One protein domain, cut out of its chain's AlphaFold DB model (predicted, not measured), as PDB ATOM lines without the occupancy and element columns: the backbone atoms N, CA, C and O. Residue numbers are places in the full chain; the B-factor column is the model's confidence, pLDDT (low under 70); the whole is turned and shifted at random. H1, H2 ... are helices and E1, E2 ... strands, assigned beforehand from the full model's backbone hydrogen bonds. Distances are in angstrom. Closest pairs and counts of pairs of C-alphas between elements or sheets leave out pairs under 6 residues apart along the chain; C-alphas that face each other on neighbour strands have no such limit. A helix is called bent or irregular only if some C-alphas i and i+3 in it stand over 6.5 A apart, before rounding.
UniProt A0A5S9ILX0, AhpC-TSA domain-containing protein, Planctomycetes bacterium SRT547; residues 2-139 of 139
ATOM      1  N   LYS A   2     163.920  88.775 102.009       66.00
ATOM      2  CA  LYS A   2     164.260  87.586 102.814       66.00
ATOM      3  C   LYS A   2     162.959  87.017 103.403       66.00
ATOM      4  O   LYS A   2     162.204  87.767 104.012       66.00
ATOM      5  N   LYS A   3     162.681  85.716 103.236       74.62
ATOM      6  CA  LYS A   3     161.474  85.020 103.757       74.62
ATOM      7  C   LYS A   3     161.404  84.960 105.302       74.62
ATOM      8  O   LYS A   3     160.658  84.172 105.868       74.62
ATOM      9  N   THR A   4     162.175  85.796 105.998       80.75
ATOM     10  CA  THR A   4     162.297  85.866 107.461       80.75
ATOM     11  C   THR A   4     161.054  86.419 108.152       80.75
ATOM     12  O   THR A   4     160.963  86.307 109.367       80.75
ATOM     13  N   TRP A   5     160.115  87.003 107.402       88.19
ATOM     14  CA  TRP A   5     158.845  87.530 107.911       88.19
ATOM     15  C   TRP A   5     157.726  86.470 107.971       88.19
ATOM     16  O   TRP A   5     156.743  86.662 108.679       88.19
ATOM     17  N   LEU A   6     157.884  85.330 107.282       93.62
ATOM     18  CA  LEU A   6     156.884  84.252 107.257       93.62
ATOM     19  C   LEU A   6     156.561  83.659 108.645       93.62
ATOM     20  O   LEU A   6     155.386  83.402 108.890       93.62
ATOM     21  N   PRO A   7     157.525  83.479 109.575       94.44
ATOM     22  CA  PRO A   7     157.234  83.047 110.947       94.44
ATOM     23  C   PRO A   7     156.314  84.003 111.698       94.44
ATOM     24  O   PRO A   7     155.401  83.554 112.380       94.44
ATOM     25  N   PHE A   8     156.510  85.312 111.521       96.06
ATOM     26  CA  PHE A   8     155.650  86.331 112.117       96.06
ATOM     27  C   PHE A   8     154.243  86.279 111.529       96.06
ATOM     28  O   PHE A   8     153.276  86.266 112.284       96.06
ATOM     29  N   LEU A   9     154.127  86.200 110.196       96.00
ATOM     30  CA  LEU A   9     152.829  86.096 109.529       96.00
ATOM     31  C   LEU A   9     152.079  84.834 109.974       96.00
ATOM     32  O   LEU A   9     150.924  84.923 110.374       96.00
ATOM     33  N   GLY A  10     152.727  83.670 109.908       96.38
ATOM     34  CA  GLY A  10     152.089  82.401 110.252       96.38
ATOM     35  C   GLY A  10     151.685  82.332 111.727       96.38
ATOM     36  O   GLY A  10     150.589  81.873 112.035       96.38
ATOM     37  N   PHE A  11     152.512  82.873 112.631       97.38
ATOM     38  CA  PHE A  11     152.147  83.027 114.038       97.38
ATOM     39  C   PHE A  11     150.938  83.951 114.221       97.38
ATOM     40  O   PHE A  11     149.966  83.552 114.857       97.38
ATOM     41  N   ALA A  12     150.973  85.156 113.645       97.44
ATOM     42  CA  ALA A  12     149.894  86.130 113.787       97.44
ATOM     43  C   ALA A  12     148.566  85.589 113.241       97.44
ATOM     44  O   ALA A  12     147.534  85.730 113.892       97.44
ATOM     45  N   LEU A  13     148.600  84.915 112.088       97.44
ATOM     46  CA  LEU A  13     147.434  84.258 111.500       97.44
ATOM     47  C   LEU A  13     146.922  83.115 112.378       97.44
ATOM     48  O   LEU A  13     145.729  83.061 112.656       97.44
ATOM     49  N   SER A  14     147.800  82.223 112.838       97.25
ATOM     50  CA  SER A  14     147.407  81.106 113.703       97.25
ATOM     51  C   SER A  14     146.757  81.606 114.995       97.25
ATOM     52  O   SER A  14     145.670  81.153 115.354       97.25
ATOM     53  N   PHE A  15     147.372  82.601 115.639       96.56
ATOM     54  CA  PHE A  15     146.836  83.233 116.836       96.56
ATOM     55  C   PHE A  15     145.478  83.895 116.570       96.56
ATOM     56  O   PHE A  15     144.522  83.628 117.294       96.56
ATOM     57  N   ALA A  16     145.369  84.707 115.515       97.31
ATOM     58  CA  ALA A  16     144.133  85.403 115.170       97.31
ATOM     59  C   ALA A  16     142.990  84.430 114.854       97.31
ATOM     60  O   ALA A  16     141.873  84.641 115.318       97.31
ATOM     61  N   ILE A  17     143.262  83.342 114.127       96.31
ATOM     62  CA  ILE A  17     142.261  82.315 113.809       96.31
ATOM     63  C   ILE A  17     141.763  81.645 115.095       96.31
ATOM     64  O   ILE A  17     140.557  81.640 115.347       96.31
ATOM     65  N   CYS A  18     142.664  81.151 115.951       94.88
ATOM     66  CA  CYS A  18     142.268  80.514 117.210       94.88
ATOM     67  C   CYS A  18     141.519  81.485 118.138       94.88
ATOM     68  O   CYS A  18     140.510  81.120 118.738       94.88
ATOM     69  N   PHE A  19     141.982  82.731 118.239       95.25
ATOM     70  CA  PHE A  19     141.356  83.735 119.093       95.25
ATOM     71  C   PHE A  19     139.992  84.186 118.557       95.25
ATOM     72  O   PHE A  19     139.055  84.351 119.336       95.25
ATOM     73  N   SER A  20     139.839  84.308 117.233       94.81
ATOM     74  CA  SER A  20     138.559  84.648 116.599       94.81
ATOM     75  C   SER A  20     137.461  83.639 116.928       94.81
ATOM     76  O   SER A  20     136.293  84.011 117.045       94.81
ATOM     77  N   TYR A  21     137.828  82.373 117.148       91.31
ATOM     78  CA  TYR A  21     136.869  81.365 117.567       91.31
ATOM     79  C   TYR A  21     136.285  81.666 118.941       91.31
ATOM     80  O   TYR A  21     135.069  81.693 119.106       91.31
ATOM     81  N   ILE A  22     137.157  81.940 119.912       88.19
ATOM     82  CA  ILE A  22     136.756  82.222 121.292       88.19
ATOM     83  C   ILE A  22     135.986  83.545 121.367       88.19
ATOM     84  O   ILE A  22     134.985  83.631 122.068       88.19
ATOM     85  N   ALA A  23     136.440  84.566 120.638       91.06
ATOM     86  CA  ALA A  23     135.864  85.905 120.707       91.06
ATOM     87  C   ALA A  23     134.533  86.049 119.950       91.06
ATOM     88  O   ALA A  23     133.714  86.881 120.330       91.06
ATOM     89  N   TYR A  24     134.327  85.284 118.873       89.75
ATOM     90  CA  TYR A  24     133.193  85.493 117.968       89.75
ATOM     91  C   TYR A  24     132.491  84.196 117.561       89.75
ATOM     92  O   TYR A  24     131.277  84.078 117.733       89.75
ATOM     93  N   PHE A  25     133.219  83.201 117.044       88.00
ATOM     94  CA  PHE A  25     132.561  82.016 116.477       88.00
ATOM     95  C   PHE A  25     131.911  81.093 117.509       88.00
ATOM     96  O   PHE A  25     131.066  80.291 117.127       88.00
ATOM     97  N   VAL A  26     132.222  81.233 118.799       86.75
ATOM     98  CA  VAL A  26     131.539  80.489 119.868       86.75
ATOM     99  C   VAL A  26     130.025  80.750 119.895       86.75
ATOM    100  O   VAL A  26     129.264  79.861 120.272       86.75
ATOM    101  N   TYR A  27     129.582  81.928 119.439       87.12
ATOM    102  CA  TYR A  27     128.168  82.307 119.361       87.12
ATOM    103  C   TYR A  27     127.487  81.860 118.060       87.12
ATOM    104  O   TYR A  27     126.267  81.930 117.948       87.12
ATOM    105  N   ASN A  28     128.254  81.405 117.067       88.44
ATOM    106  CA  ASN A  28     127.714  80.887 115.818       88.44
ATOM    107  C   ASN A  28     127.634  79.358 115.893       88.44
ATOM    108  O   ASN A  28     128.655  78.675 115.822       88.44
ATOM    109  N   GLU A  29     126.416  78.826 115.990       86.88
ATOM    110  CA  GLU A  29     126.161  77.387 116.132       86.88
ATOM    111  C   GLU A  29     126.825  76.553 115.031       86.88
ATOM    112  O   GLU A  29     127.451  75.537 115.322       86.88
ATOM    113  N   GLN A  30     126.790  77.021 113.779       87.06
ATOM    114  CA  GLN A  30     127.346  76.282 112.642       87.06
ATOM    115  C   GLN A  30     128.863  76.098 112.756       87.06
ATOM    116  O   GLN A  30     129.386  75.036 112.421       87.06
ATOM    117  N   VAL A  31     129.578  77.123 113.230       88.00
ATOM    118  CA  VAL A  31     131.046  77.085 113.353       88.00
ATOM    119  C   VAL A  31     131.476  76.444 114.670       88.00
ATOM    120  O   VAL A  31     132.482  75.736 114.707       88.00
ATOM    121  N   ARG A  32     130.716  76.658 115.747       86.94
ATOM    122  CA  ARG A  32     130.947  76.029 117.051       86.94
ATOM    123  C   ARG A  32     130.828  74.510 116.965       86.94
ATOM    124  O   ARG A  32     131.684  73.802 117.488       86.94
ATOM    125  N   ASP A  33     129.786  74.021 116.300       86.19
ATOM    126  CA  ASP A  33     129.505  72.587 116.222       86.19
ATOM    127  C   ASP A  33     130.389  71.894 115.168       86.19
ATOM    128  O   ASP A  33     130.634  70.689 115.250       86.19
ATOM    129  N   ASN A  34     130.934  72.663 114.218       89.50
ATOM    130  CA  ASN A  34     131.890  72.203 113.214       89.50
ATOM    131  C   ASN A  34     133.111  73.150 113.100       89.50
ATOM    132  O   ASN A  34     133.234  73.919 112.140       89.50
ATOM    133  N   PRO A  35     134.079  73.068 114.035       90.38
ATOM    134  CA  PRO A  35     135.243  73.953 114.062       90.38
ATOM    135  C   PRO A  35     136.356  73.524 113.086       90.38
ATOM    136  O   PRO A  35     137.484  74.022 113.176       90.38
ATOM    137  N   TRP A  36     136.095  72.595 112.156       92.06
ATOM    138  CA  TRP A  36     137.125  72.027 111.276       92.06
ATOM    139  C   TRP A  36     137.786  73.081 110.385       92.06
ATOM    140  O   TRP A  36     139.003  73.049 110.221       92.06
ATOM    141  N   ALA A  37     137.029  74.057 109.872       93.19
ATOM    142  CA  ALA A  37     137.586  75.134 109.050       93.19
ATOM    143  C   ALA A  37     138.592  76.002 109.831       93.19
ATOM    144  O   ALA A  37     139.681  76.293 109.335       93.19
ATOM    145  N   ILE A  38     138.262  76.353 111.079       94.44
ATOM    146  CA  ILE A  38     139.145  77.101 111.986       94.44
ATOM    147  C   ILE A  38     140.383  76.265 112.322       94.44
ATOM    148  O   ILE A  38     141.510  76.753 112.247       94.44
ATOM    149  N   THR A  39     140.175  74.982 112.623       93.69
ATOM    150  CA  THR A  39     141.247  74.037 112.948       93.69
ATOM    151  C   THR A  39     142.240  73.936 111.791       93.69
ATOM    152  O   THR A  39     143.420  74.239 111.963       93.69
ATOM    153  N   LEU A  40     141.767  73.610 110.586       96.25
ATOM    154  CA  LEU A  40     142.599  73.499 109.386       96.25
ATOM    155  C   LEU A  40     143.284  74.824 109.041       96.25
ATOM    156  O   LEU A  40     144.488  74.837 108.791       96.25
ATOM    157  N   GLY A  41     142.556  75.944 109.090       96.69
ATOM    158  CA  GLY A  41     143.121  77.271 108.844       96.69
ATOM    159  C   GLY A  41     144.271  77.602 109.797       96.69
ATOM    160  O   GLY A  41     145.321  78.083 109.363       96.69
ATOM    161  N   SER A  42     144.117  77.272 111.082       96.44
ATOM    162  CA  SER A  42     145.149  77.499 112.096       96.44
ATOM    163  C   SER A  42     146.401  76.633 111.872       96.44
ATOM    164  O   SER A  42     147.517  77.134 112.014       96.44
ATOM    165  N   PHE A  43     146.244  75.378 111.425       97.75
ATOM    166  CA  PHE A  43     147.366  74.501 111.063       97.75
ATOM    167  C   PHE A  43     148.050  74.915 109.755       97.75
ATOM    168  O   PHE A  43     149.275  74.854 109.662       97.75
ATOM    169  N   CYS A  44     147.302  75.403 108.762       98.06
ATOM    170  CA  CYS A  44     147.882  75.986 107.551       98.06
ATOM    171  C   CYS A  44     148.734  77.222 107.883       98.06
ATOM    172  O   CYS A  44     149.855  77.355 107.391       98.06
ATOM    173  N   ALA A  45     148.249  78.094 108.772       97.69
ATOM    174  CA  ALA A  45     149.018  79.236 109.264       97.69
ATOM    175  C   ALA A  45     150.287  78.799 110.021       97.69
ATOM    176  O   ALA A  45     151.370  79.346 109.792       97.69
ATOM    177  N   ALA A  46     150.189  77.753 110.849       97.56
ATOM    178  CA  ALA A  46     151.342  77.148 111.511       97.56
ATOM    179  C   ALA A  46     152.377  76.615 110.507       97.56
ATOM    180  O   ALA A  46     153.574  76.873 110.651       97.56
ATOM    181  N   ALA A  47     151.932  75.939 109.444       97.69
ATOM    182  CA  ALA A  47     152.809  75.421 108.395       97.69
ATOM    183  C   ALA A  47     153.590  76.543 107.684       97.69
ATOM    184  O   ALA A  47     154.786  76.386 107.424       97.69
ATOM    185  N   ILE A  48     152.960  77.701 107.445       96.62
ATOM    186  CA  ILE A  48     153.638  78.898 106.915       96.62
ATOM    187  C   ILE A  48     154.748  79.355 107.872       96.62
ATOM    188  O   ILE A  48     155.867  79.642 107.425       96.62
ATOM    189  N   ALA A  49     154.470  79.388 109.179       96.62
ATOM    190  CA  ALA A  49     155.458  79.805 110.168       96.62
ATOM    191  C   ALA A  49     156.663  78.852 110.217       96.62
ATOM    192  O   ALA A  49     157.816  79.293 110.190       96.62
ATOM    193  N   VAL A  50     156.397  77.544 110.214       96.38
ATOM    194  CA  VAL A  50     157.418  76.486 110.207       96.38
ATOM    195  C   VAL A  50     158.274  76.553 108.947       96.38
ATOM    196  O   VAL A  50     159.504  76.549 109.035       96.38
ATOM    197  N   TYR A  51     157.651  76.692 107.775       95.44
ATOM    198  CA  TYR A  51     158.367  76.842 106.510       95.44
ATOM    199  C   TYR A  51     159.304  78.062 106.533       95.44
ATOM    200  O   TYR A  51     160.475  77.974 106.147       95.44
ATOM    201  N   GLY A  52     158.823  79.191 107.064       93.44
ATOM    202  CA  GLY A  52     159.626  80.392 107.278       93.44
ATOM    203  C   GLY A  52     160.810  80.184 108.226       93.44
ATOM    204  O   GLY A  52     161.913  80.685 107.972       93.44
ATOM    205  N   ALA A  53     160.618  79.424 109.305       93.38
ATOM    206  CA  ALA A  53     161.659  79.140 110.287       93.38
ATOM    207  C   ALA A  53     162.753  78.230 109.709       93.38
ATOM    208  O   ALA A  53     163.937  78.553 109.834       93.38
ATOM    209  N   ILE A  54     162.380  77.168 108.982       92.69
ATOM    210  CA  ILE A  54     163.327  76.277 108.284       92.69
ATOM    211  C   ILE A  54     164.189  77.077 107.300       92.69
ATOM    212  O   ILE A  54     165.413  76.928 107.267       92.69
ATOM    213  N   PHE A  55     163.572  77.976 106.530       89.19
ATOM    214  CA  PHE A  55     164.307  78.833 105.601       89.19
ATOM    215  C   PHE A  55     165.257  79.794 106.332       89.19
ATOM    216  O   PHE A  55     166.399  79.992 105.913       89.19
ATOM    217  N   THR A  56     164.819  80.357 107.462       88.94
ATOM    218  CA  THR A  56     165.652  81.244 108.289       88.94
ATOM    219  C   THR A  56     166.884  80.510 108.828       88.94
ATOM    220  O   THR A  56     167.984  81.071 108.807       88.94
ATOM    221  N   MET A  57     166.745  79.246 109.234       85.50
ATOM    222  CA  MET A  57     167.856  78.426 109.735       85.50
ATOM    223  C   MET A  57     168.951  78.212 108.685       85.50
ATOM    224  O   MET A  57     170.134  78.324 109.017       85.50
ATOM    225  N   ARG A  58     168.558  78.002 107.421       85.81
ATOM    226  CA  ARG A  58     169.460  77.809 106.269       85.81
ATOM    227  C   ARG A  58     170.139  79.091 105.779       85.81
ATOM    228  O   ARG A  58     171.057  79.027 104.974       85.81
ATOM    229  N   SER A  59     169.696  80.257 106.245       83.62
ATOM    230  CA  SER A  59     170.238  81.549 105.816       83.62
ATOM    231  C   SER A  59     171.377  82.054 106.716       83.62
ATOM    232  O   SER A  59     171.450  81.715 107.904       83.62
ATOM    233  N   THR A  60     172.212  82.959 106.191       82.44
ATOM    234  CA  THR A  60     173.291  83.684 106.910       82.44
ATOM    235  C   THR A  60     172.758  84.766 107.865       82.44
ATOM    236  O   THR A  60     173.360  85.815 108.082       82.44
ATOM    237  N   THR A  61     171.561  84.552 108.398       81.31
ATOM    238  CA  THR A  61     170.862  85.480 109.282       81.31
ATOM    239  C   THR A  61     171.446  85.432 110.698       81.31
ATOM    240  O   THR A  61     171.925  84.388 111.144       81.31
ATOM    241  N   ARG A  62     171.374  86.557 111.427       89.12
ATOM    242  CA  ARG A  62     171.801  86.670 112.835       89.12
ATOM    243  C   ARG A  62     171.179  85.569 113.705       89.12
ATOM    244  O   ARG A  62     169.992  85.269 113.580       89.12
ATOM    245  N   ARG A  63     171.966  85.021 114.641       89.56
ATOM    246  CA  ARG A  63     171.543  83.957 115.575       89.56
ATOM    247  C   ARG A  63     170.281  84.323 116.363       89.56
ATOM    248  O   ARG A  63     169.408  83.480 116.523       89.56
ATOM    249  N   THR A  64     170.154  85.577 116.790       89.12
ATOM    250  CA  THR A  64     168.970  86.082 117.502       89.12
ATOM    251  C   THR A  64     167.691  85.941 116.680       89.12
ATOM    252  O   THR A  64     166.695  85.443 117.190       89.12
ATOM    253  N   LEU A  65     167.721  86.281 115.388       89.44
ATOM    254  CA  LEU A  65     166.546  86.150 114.522       89.44
ATOM    255  C   LEU A  65     166.194  84.681 114.243       89.44
ATOM    256  O   LEU A  65     165.021  84.359 114.094       89.44
ATOM    257  N   LYS A  66     167.183  83.774 114.222       91.75
ATOM    258  CA  LYS A  66     166.928  82.324 114.143       91.75
ATOM    259  C   LYS A  66     166.162  81.826 115.369       91.75
ATOM    260  O   LYS A  66     165.177  81.117 115.202       91.75
ATOM    261  N   ILE A  67     166.580  82.242 116.569       93.81
ATOM    262  CA  ILE A  67     165.902  81.900 117.829       93.81
ATOM    263  C   ILE A  67     164.468  82.434 117.813       93.81
ATOM    264  O   ILE A  67     163.539  81.659 117.991       93.81
ATOM    265  N   VAL A  68     164.277  83.725 117.512       95.00
ATOM    266  CA  VAL A  68     162.941  84.344 117.453       95.00
ATOM    267  C   VAL A  68     162.033  83.625 116.455       95.00
ATOM    268  O   VAL A  68     160.918  83.249 116.801       95.00
ATOM    269  N   ASN A  69     162.514  83.370 115.236       94.12
ATOM    270  CA  ASN A  69     161.716  82.706 114.206       94.12
ATOM    271  C   ASN A  69     161.364  81.261 114.574       94.12
ATOM    272  O   ASN A  69     160.273  80.800 114.247       94.12
ATOM    273  N   PHE A  70     162.259  80.557 115.268       95.19
ATOM    274  CA  PHE A  70     161.986  79.214 115.767       95.19
ATOM    275  C   PHE A  70     160.956  79.231 116.902       95.19
ATOM    276  O   PHE A  70     160.013  78.445 116.873       95.19
ATOM    277  N   THR A  71     161.070  80.171 117.846       96.25
ATOM    278  CA  THR A  71     160.078  80.369 118.914       96.25
ATOM    279  C   THR A  71     158.701  80.695 118.340       96.25
ATOM    280  O   THR A  71     157.711  80.108 118.764       96.25
ATOM    281  N   LEU A  72     158.621  81.577 117.339       96.81
ATOM    282  CA  LEU A  72     157.355  81.910 116.678       96.81
ATOM    283  C   LEU A  72     156.741  80.705 115.966       96.81
ATOM    284  O   LEU A  72     155.542  80.486 116.083       96.81
ATOM    285  N   ALA A  73     157.548  79.901 115.270       96.69
ATOM    286  CA  ALA A  73     157.063  78.674 114.644       96.69
ATOM    287  C   ALA A  73     156.578  77.646 115.677       96.69
ATOM    288  O   ALA A  73     155.537  77.026 115.475       96.69
ATOM    289  N   PHE A  74     157.289  77.502 116.800       97.81
ATOM    290  CA  PHE A  74     156.858  76.649 117.906       97.81
ATOM    291  C   PHE A  74     155.513  77.108 118.480       97.81
ATOM    292  O   PHE A  74     154.587  76.306 118.588       97.81
ATOM    293  N   LEU A  75     155.369  78.402 118.779       97.75
ATOM    294  CA  LEU A  75     154.109  78.961 119.271       97.75
ATOM    295  C   LEU A  75     152.981  78.795 118.247       97.75
ATOM    296  O   LEU A  75     151.876  78.410 118.619       97.75
ATOM    297  N   ALA A  76     153.263  79.009 116.959       97.06
ATOM    298  CA  ALA A  76     152.292  78.828 115.884       97.06
ATOM    299  C   ALA A  76     151.785  77.382 115.766       97.06
ATOM    300  O   ALA A  76     150.674  77.187 115.299       97.06
ATOM    301  N   ILE A  77     152.554  76.372 116.194       97.94
ATOM    302  CA  ILE A  77     152.079  74.981 116.311       97.94
ATOM    303  C   ILE A  77     151.322  74.767 117.626       97.94
ATOM    304  O   ILE A  77     150.291  74.094 117.651       97.94
ATOM    305  N   LEU A  78     151.830  75.328 118.724       97.62
ATOM    306  CA  LEU A  78     151.269  75.127 120.055       97.62
ATOM    307  C   LEU A  78     149.816  75.615 120.144       97.62
ATOM    308  O   LEU A  78     148.974  74.912 120.701       97.62
ATOM    309  N   PHE A  79     149.503  76.777 119.566       94.38
ATOM    310  CA  PHE A  79     148.151  77.344 119.602       94.38
ATOM    311  C   PHE A  79     147.089  76.443 118.941       94.38
ATOM    312  O   PHE A  79     146.116  76.122 119.618       94.38
ATOM    313  N   PRO A  80     147.244  75.982 117.684       95.62
ATOM    314  CA  PRO A  80     146.338  75.021 117.053       95.62
ATOM    315  C   PRO A  80     146.192  73.712 117.828       95.62
ATOM    316  O   PRO A  80     145.091  73.170 117.922       95.62
ATOM    317  N   VAL A  81     147.282  73.199 118.407       96.75
ATOM    318  CA  VAL A  81     147.252  71.961 119.201       96.75
ATOM    319  C   VAL A  81     146.414  72.151 120.463       96.75
ATOM    320  O   VAL A  81     145.508  71.357 120.715       96.75
ATOM    321  N   LEU A  82     146.670  73.216 121.229       95.50
ATOM    322  CA  LEU A  82     145.890  73.542 122.425       95.50
ATOM    323  C   LEU A  82     144.430  73.840 122.081       95.50
ATOM    324  O   LEU A  82     143.532  73.371 122.775       95.50
ATOM    325  N   PHE A  83     144.195  74.565 120.987       93.75
ATOM    326  CA  PHE A  83     142.861  74.838 120.465       93.75
ATOM    327  C   PHE A  83     142.106  73.544 120.163       93.75
ATOM    328  O   PHE A  83     141.001  73.347 120.658       93.75
ATOM    329  N   THR A  84     142.722  72.628 119.413       93.62
ATOM    330  CA  THR A  84     142.112  71.342 119.049       93.62
ATOM    331  C   THR A  84     141.843  70.497 120.290       93.62
ATOM    332  O   THR A  84     140.754  69.948 120.440       93.62
ATOM    333  N   LEU A  85     142.802  70.423 121.218       93.38
ATOM    334  CA  LEU A  85     142.638  69.695 122.474       93.38
ATOM    335  C   LEU A  85     141.463  70.246 123.287       93.38
ATOM    336  O   LEU A  85     140.632  69.480 123.771       93.38
ATOM    337  N   PHE A  86     141.377  71.565 123.429       90.81
ATOM    338  CA  PHE A  86     140.324  72.202 124.204       90.81
ATOM    339  C   PHE A  86     138.960  72.065 123.524       90.81
ATOM    340  O   PHE A  86     138.023  71.534 124.118       90.81
ATOM    341  N   VAL A  87     138.852  72.501 122.269       89.50
ATOM    342  CA  VAL A  87     137.577  72.579 121.553       89.50
ATOM    343  C   VAL A  87     137.077  71.197 121.163       89.50
ATOM    344  O   VAL A  87     135.923  70.896 121.425       89.50
ATOM    345  N   VAL A  88     137.907  70.330 120.590       83.56
ATOM    346  CA  VAL A  88     137.429  69.052 120.032       83.56
ATOM    347  C   VAL A  88     137.393  67.942 121.079       83.56
ATOM    348  O   VAL A  88     136.509  67.092 121.026       83.56
ATOM    349  N   LYS A  89     138.326  67.931 122.039       85.50
ATOM    350  CA  LYS A  89     138.412  66.849 123.030       85.50
ATOM    351  C   LYS A  89     137.774  67.232 124.357       85.50
ATOM    352  O   LYS A  89     136.746  66.674 124.717       85.50
ATOM    353  N   LEU A  90     138.357  68.194 125.072       86.56
ATOM    354  CA  LEU A  90     137.940  68.511 126.442       86.56
ATOM    355  C   LEU A  90     136.506  69.044 126.507       86.56
ATOM    356  O   LEU A  90     135.788  68.763 127.457       86.56
ATOM    357  N   SER A  91     136.071  69.785 125.489       82.19
ATOM    358  CA  SER A  91     134.735  70.378 125.490       82.19
ATOM    359  C   SER A  91     133.600  69.409 125.123       82.19
ATOM    360  O   SER A  91     132.429  69.731 125.335       82.19
ATOM    361  N   TYR A  92     133.940  68.227 124.605       79.25
ATOM    362  CA  TYR A  92     133.000  67.147 124.282       79.25
ATOM    363  C   TYR A  92     133.142  65.940 125.211       79.25
ATOM    364  O   TYR A  92     132.448  64.940 125.020       79.25
ATOM    365  N   ASP A  93     134.022  66.024 126.210       81.56
ATOM    366  CA  ASP A  93     134.199  64.960 127.185       81.56
ATOM    367  C   ASP A  93     132.977  64.933 128.112       81.56
ATOM    368  O   ASP A  93     132.759  65.826 128.935       81.56
ATOM    369  N   LEU A  94     132.113  63.943 127.898       77.44
ATOM    370  CA  LEU A  94     130.899  63.730 128.676       77.44
ATOM    371  C   LEU A  94     131.179  62.681 129.760       77.44
ATOM    372  O   LEU A  94     131.901  61.717 129.492       77.44
ATOM    373  N   PRO A  95     130.575  62.806 130.957       79.75
ATOM    374  CA  PRO A  95     130.621  61.748 131.958       79.75
ATOM    375  C   PRO A  95     130.201  60.400 131.360       79.75
ATOM    376  O   PRO A  95     129.303  60.345 130.514       79.75
ATOM    377  N   ASP A  96     130.841  59.315 131.808       82.44
ATOM    378  CA  ASP A  96     130.576  57.971 131.288       82.44
ATOM    379  C   ASP A  96     129.070  57.658 131.345       82.44
ATOM    380  O   ASP A  96     128.419  57.824 132.379       82.44
ATOM    381  N   LYS A  97     128.517  57.156 130.234       79.31
ATOM    382  CA  LYS A  97     127.112  56.735 130.118       79.31
ATOM    383  C   LYS A  97     126.719  55.718 131.187       79.31
ATOM    384  O   LYS A  97     125.548  55.637 131.542       79.31
ATOM    385  N   LYS A  98     127.673  54.950 131.722       79.12
ATOM    386  CA  LYS A  98     127.433  54.023 132.841       79.12
ATOM    387  C   LYS A  98     126.969  54.724 134.121       79.12
ATOM    388  O   LYS A  98     126.319  54.086 134.942       79.12
ATOM    389  N   LEU A  99     127.289  56.009 134.283       78.56
ATOM    390  CA  LEU A  99     126.839  56.838 135.402       78.56
ATOM    391  C   LEU A  99     125.435  57.413 135.180       78.56
ATOM    392  O   LEU A  99     124.819  57.888 136.133       78.56
ATOM    393  N   ALA A 100     124.920  57.382 133.947       80.38
ATOM    394  CA  ALA A 100     123.560  57.819 133.675       80.38
ATOM    395  C   ALA A 100     122.559  56.879 134.357       80.38
ATOM    396  O   ALA A 100     122.770  55.666 134.441       80.38
ATOM    397  N   LEU A 101     121.451  57.442 134.840       82.81
ATOM    398  CA  LEU A 101     120.370  56.654 135.417       82.81
ATOM    399  C   LEU A 101     119.812  55.696 134.351       82.81
ATOM    400  O   LEU A 101     119.470  56.124 133.251       82.81
ATOM    401  N   GLN A 102     119.736  54.405 134.670       82.00
ATOM    402  CA  GLN A 102     119.246  53.370 133.755       82.00
ATOM    403  C   GLN A 102     117.877  52.853 134.211       82.00
ATOM    404  O   GLN A 102     117.732  52.499 135.384       82.00
ATOM    405  N   GLY A 103     116.923  52.745 133.278       78.00
ATOM    406  CA  GLY A 103     115.621  52.092 133.480       78.00
ATOM    407  C   GLY A 103     114.720  52.766 134.522       78.00
ATOM    408  O   GLY A 103     114.763  53.982 134.689       78.00
ATOM    409  N   ASP A 104     113.948  51.955 135.250       78.38
ATOM    410  CA  ASP A 104     112.940  52.367 136.248       78.38
ATOM    411  C   ASP A 104     113.533  52.808 137.604       78.38
ATOM    412  O   ASP A 104     112.880  52.749 138.649       78.38
ATOM    413  N   LYS A 105     114.804  53.223 137.628       84.25
ATOM    414  CA  LYS A 105     115.438  53.715 138.855       84.25
ATOM    415  C   LYS A 105     114.860  55.075 139.239       84.25
ATOM    416  O   LYS A 105     114.653  55.944 138.396       84.25
ATOM    417  N   VAL A 106     114.662  55.276 140.540       85.56
ATOM    418  CA  VAL A 106     114.185  56.552 141.086       85.56
ATOM    419  C   VAL A 106     115.196  57.656 140.775       85.56
ATOM    420  O   VAL A 106     116.382  57.526 141.086       85.56
ATOM    421  N   ALA A 107     114.721  58.745 140.168       87.62
ATOM    422  CA  ALA A 107     115.543  59.911 139.876       87.62
ATOM    423  C   ALA A 107     116.096  60.531 141.179       87.62
ATOM    424  O   ALA A 107     115.326  60.744 142.122       87.62
ATOM    425  N   PRO A 108     117.404  60.844 141.256       89.06
ATOM    426  CA  PRO A 108     117.986  61.500 142.416       89.06
ATOM    427  C   PRO A 108     117.313  62.844 142.681       89.06
ATOM    428  O   PRO A 108     117.029  63.599 141.750       89.06
ATOM    429  N   ALA A 109     117.092  63.167 143.954       92.69
ATOM    430  CA  ALA A 109     116.602  64.485 144.323       92.69
ATOM    431  C   ALA A 109     117.613  65.560 143.896       92.69
ATOM    432  O   ALA A 109     118.810  65.445 144.162       92.69
ATOM    433  N   PHE A 110     117.122  66.621 143.263       93.12
ATOM    434  CA  PHE A 110     117.918  67.789 142.910       93.12
ATOM    435  C   PHE A 110     117.132  69.069 143.180       93.12
ATOM    436  O   PHE A 110     115.898  69.068 143.167       93.12
ATOM    437  N   THR A 111     117.876  70.156 143.379       96.44
ATOM    438  CA  THR A 111     117.354  71.521 143.459       96.44
ATOM    439  C   THR A 111     118.235  72.409 142.596       96.44
ATOM    440  O   THR A 111     119.441  72.493 142.822       96.44
ATOM    441  N   LEU A 112     117.634  73.057 141.605       94.69
ATOM    442  CA  LEU A 112     118.297  73.947 140.658       94.69
ATOM    443  C   LEU A 112     117.706  75.354 140.765       94.69
ATOM    444  O   LEU A 112     116.674  75.561 141.402       94.69
ATOM    445  N   LEU A 113     118.380  76.329 140.163       95.75
ATOM    446  CA  LEU A 113     117.834  77.672 139.994       95.75
ATOM    447  C   LEU A 113     117.157  77.774 138.627       95.75
ATOM    448  O   LEU A 113     117.716  77.317 137.631       95.75
ATOM    449  N   ASP A 114     115.973  78.381 138.580       93.06
ATOM    450  CA  ASP A 114     115.324  78.752 137.322       93.06
ATOM    451  C   ASP A 114     115.915  80.050 136.732       93.06
ATOM    452  O   ASP A 114     116.814  80.678 137.302       93.06
ATOM    453  N   SER A 115     115.384  80.487 135.586       91.06
ATOM    454  CA  SER A 115     115.784  81.739 134.923       91.06
ATOM    455  C   SER A 115     115.535  83.000 135.762       91.06
ATOM    456  O   SER A 115     116.135  84.040 135.502       91.06
ATOM    457  N   GLN A 116     114.695  82.915 136.796       95.38
ATOM    458  CA  GLN A 116     114.397  83.989 137.747       95.38
ATOM    459  C   GLN A 116     115.180  83.835 139.062       95.38
ATOM    460  O   GLN A 116     114.905  84.545 140.030       95.38
ATOM    461  N   LYS A 117     116.168  82.927 139.112       93.62
ATOM    462  CA  LYS A 117     116.965  82.583 140.303       93.62
ATOM    463  C   LYS A 117     116.136  82.018 141.462       93.62
ATOM    464  O   LYS A 117     116.573  82.053 142.614       93.62
ATOM    465  N   ARG A 118     114.954  81.475 141.183       96.44
ATOM    466  CA  ARG A 118     114.136  80.780 142.178       96.44
ATOM    467  C   ARG A 118     114.581  79.331 142.266       96.44
ATOM    468  O   ARG A 118     114.928  78.717 141.261       96.44
ATOM    469  N   LYS A 119     114.573  78.784 143.480       96.62
ATOM    470  CA  LYS A 119     114.891  77.374 143.711       96.62
ATOM    471  C   LYS A 119     113.730  76.514 143.220       96.62
ATOM    472  O   LYS A 119     112.600  76.725 143.646       96.62
ATOM    473  N   VAL A 120     114.036  75.551 142.362       95.69
ATOM    474  CA  VAL A 120     113.103  74.560 141.831       95.69
ATOM    475  C   VAL A 120     113.670  73.180 142.127       95.69
ATOM    476  O   VAL A 120     114.809  72.878 141.765       95.69
ATOM    477  N   SER A 121     112.891  72.350 142.806       95.75
ATOM    478  CA  SER A 121     113.263  70.997 143.200       95.75
ATOM    479  C   SER A 121     112.486  69.942 142.420       95.75
ATOM    480  O   SER A 121     111.375  70.180 141.951       95.75
ATOM    481  N   LEU A 122     113.036  68.729 142.340       94.12
ATOM    482  CA  LEU A 122     112.319  67.591 141.755       94.12
ATOM    483  C   LEU A 122     110.976  67.322 142.465       94.12
ATOM    484  O   LEU A 122     110.003  66.921 141.829       94.12
ATOM    485  N   LYS A 123     110.901  67.584 143.778       94.50
ATOM    486  CA  LYS A 123     109.698  67.368 144.595       94.50
ATOM    487  C   LYS A 123     108.537  68.281 144.187       94.50
ATOM    488  O   LYS A 123     107.384  67.876 144.323       94.50
ATOM    489  N   ASP A 124     108.831  69.458 143.637       94.25
ATOM    490  CA  ASP A 124     107.816  70.414 143.174       94.25
ATOM    491  C   ASP A 124     107.008  69.877 141.975       94.25
ATOM    492  O   ASP A 124     105.927  70.379 141.666       94.25
ATOM    493  N   PHE A 125     107.495  68.809 141.328       93.81
ATOM    494  CA  PHE A 125     106.834  68.110 140.223       93.81
ATOM    495  C   PHE A 125     106.244  66.747 140.622       93.81
ATOM    496  O   PHE A 125     105.931  65.938 139.749       93.81
ATOM    497  N   SER A 126     106.067  66.472 141.920       92.38
ATOM    498  CA  SER A 126     105.475  65.213 142.392       92.38
ATOM    499  C   SER A 126     104.107  64.942 141.747       92.38
ATOM    500  O   SER A 126     103.260  65.833 141.659       92.38
ATOM    501  N   GLY A 127     103.896  63.709 141.280       92.44
ATOM    502  CA  GLY A 127     102.673  63.298 140.582       92.44
ATOM    503  C   GLY A 127     102.582  63.733 139.113       92.44
ATOM    504  O   GLY A 127     101.546  63.516 138.490       92.44
ATOM    505  N   LYS A 128     103.639  64.331 138.542       93.56
ATOM    506  CA  LYS A 128     103.716  64.708 137.122       93.56
ATOM    507  C   LYS A 128     104.805  63.921 136.394       93.56
ATOM    508  O   LYS A 128     105.840  63.596 136.969       93.56
ATOM    509  N   ASN A 129     104.594  63.693 135.099       91.69
ATOM    510  CA  ASN A 129     105.645  63.204 134.208       91.69
ATOM    511  C   ASN A 129     106.603  64.357 133.879       91.69
ATOM    512  O   ASN A 129     106.156  65.432 133.474       91.69
ATOM    513  N   LEU A 130     107.907  64.134 134.043       91.25
ATOM    514  CA  LEU A 130     108.945  65.144 133.846       91.25
ATOM    515  C   LEU A 130     109.977  64.657 132.823       91.25
ATOM    516  O   LEU A 130     110.529  63.570 132.971       91.25
ATOM    517  N   LEU A 131     110.271  65.486 131.818       90.50
ATOM    518  CA  LEU A 131     111.398  65.294 130.908       90.50
ATOM    519  C   LEU A 131     112.544  66.213 131.340       90.50
ATOM    520  O   LEU A 131     112.390  67.433 131.345       90.50
ATOM    521  N   VAL A 132     113.693  65.632 131.685       89.31
ATOM    522  CA  VAL A 132     114.900  66.385 132.051       89.31
ATOM    523  C   VAL A 132     115.873  66.358 130.879       89.31
ATOM    524  O   VAL A 132     116.359  65.297 130.493       89.31
ATOM    525  N   VAL A 133     116.159  67.532 130.317       89.31
ATOM    526  CA  VAL A 133     117.091  67.691 129.196       89.31
ATOM    527  C   VAL A 133     118.389  68.300 129.711       89.31
ATOM    528  O   VAL A 133     118.418  69.455 130.131       89.31
ATOM    529  N   PHE A 134     119.469  67.524 129.665       86.12
ATOM    530  CA  PHE A 134     120.813  68.022 129.942       86.12
ATOM    531  C   PHE A 134     121.408  68.612 128.664       86.12
ATOM    532  O   PHE A 134     121.417  67.962 127.620       86.12
ATOM    533  N   TYR A 135     121.924  69.833 128.751       83.50
ATOM    534  CA  TYR A 135     122.603  70.509 127.651       83.50
ATOM    535  C   TYR A 135     123.905  71.141 128.151       83.50
ATOM    536  O   TYR A 135     124.056  71.449 129.332       83.50
ATOM    537  N   ARG A 136     124.873  71.303 127.246       75.00
ATOM    538  CA  ARG A 136     126.244  71.731 127.574       75.00
ATOM    539  C   ARG A 136     126.343  73.196 128.007       75.00
ATOM    540  O   ARG A 136     127.194  73.544 128.817       75.00
ATOM    541  N   GLY A 137     125.519  74.056 127.433       73.19
ATOM    542  CA  GLY A 137     125.496  75.480 127.735       73.19
ATOM    543  C   GLY A 137     124.358  76.161 126.994       73.19
ATOM    544  O   GLY A 137     123.969  75.709 125.916       73.19
ATOM    545  N   HIS A 138     123.819  77.210 127.604       68.31
ATOM    546  CA  HIS A 138     122.880  78.133 126.981       68.31
ATOM    547  C   HIS A 138     123.673  79.407 126.691       68.31
ATOM    548  O   HIS A 138     124.189  80.019 127.628       68.31
ATOM    549  N   TRP A 139     123.824  79.736 125.411       66.88
ATOM    550  CA  TRP A 139     124.640  80.848 124.922       66.88
ATOM    551  C   TRP A 139     123.735  81.962 124.419       66.88
ATOM    552  O   TRP A 139     122.702  81.619 123.802       66.88
TER     553      TRP A 139
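This is residues 2 to 139 of the 139 residues of the protein "AhpC-TSA domain-containing protein" of Planctomycetes bacterium SRT547 (UniProt A0A5S9ILX0). Three long helices, H1, H3 and H4, lie side by side in an up-and-down bundle at one end of a long rod, and a small head, the hairpin E1 and E2 with the short helix H5, lies at the other end. Residues 95 to 106 of the link between them stick out, and residues 126 to 139 run from the head back toward the bundle. The 138 printed residues hold five named helices and two strands, in the order H1 H2 H3 H4 E1 E2 H5, with E1 and E2 antiparallel; the class is mostly helix. The whole is extended, with a radius of gyration of the C-alphas of 23.8 A and spans of 81 by 32 by 24 A.

H1, residues 3 to 23, begins at C-alpha 3 (161.474, 85.020, 103.757) and is 30.7 A long; it is only just irregular, C-alphas 4 and 7 being 6.8 A apart. H2 is residues 29 to 33, H3 residues 36 to 58, 33.2 A, and H4 residues 63 to 92, 42.9 A. E1 is residues 111 to 113, E2 residues 119 to 121, and H5, residues 122 to 125, ends at C-alpha 125 (106.834, 68.110, 140.223).

In the bundle each helix runs against the one before it. H1 and H3 touch, closest at the C-alphas of Pro 7 and Ala 49, 3.8 A, at a shallow tilt of 21 degrees. The hairpin H3 and H4 touches closest at the C-alphas of Ala 46 and Ala 76, 4.8 A. N 112 and O 120 of the hairpin E1 and E2 are 2.8 A apart, within hydrogen-bond range. Every O i to N i+4 pair is within range in H2 and H3, 14 of 17 in H1 and 23 of 26 in H4; H5 is too short for one.

The C-alphas of Thr 60 and Gly 127, the two farthest apart, are 80.8 A apart. The printed part has no cut, H4 to E1 is a long link, and pLDDT is under 70 at residues 2, 138 and 139.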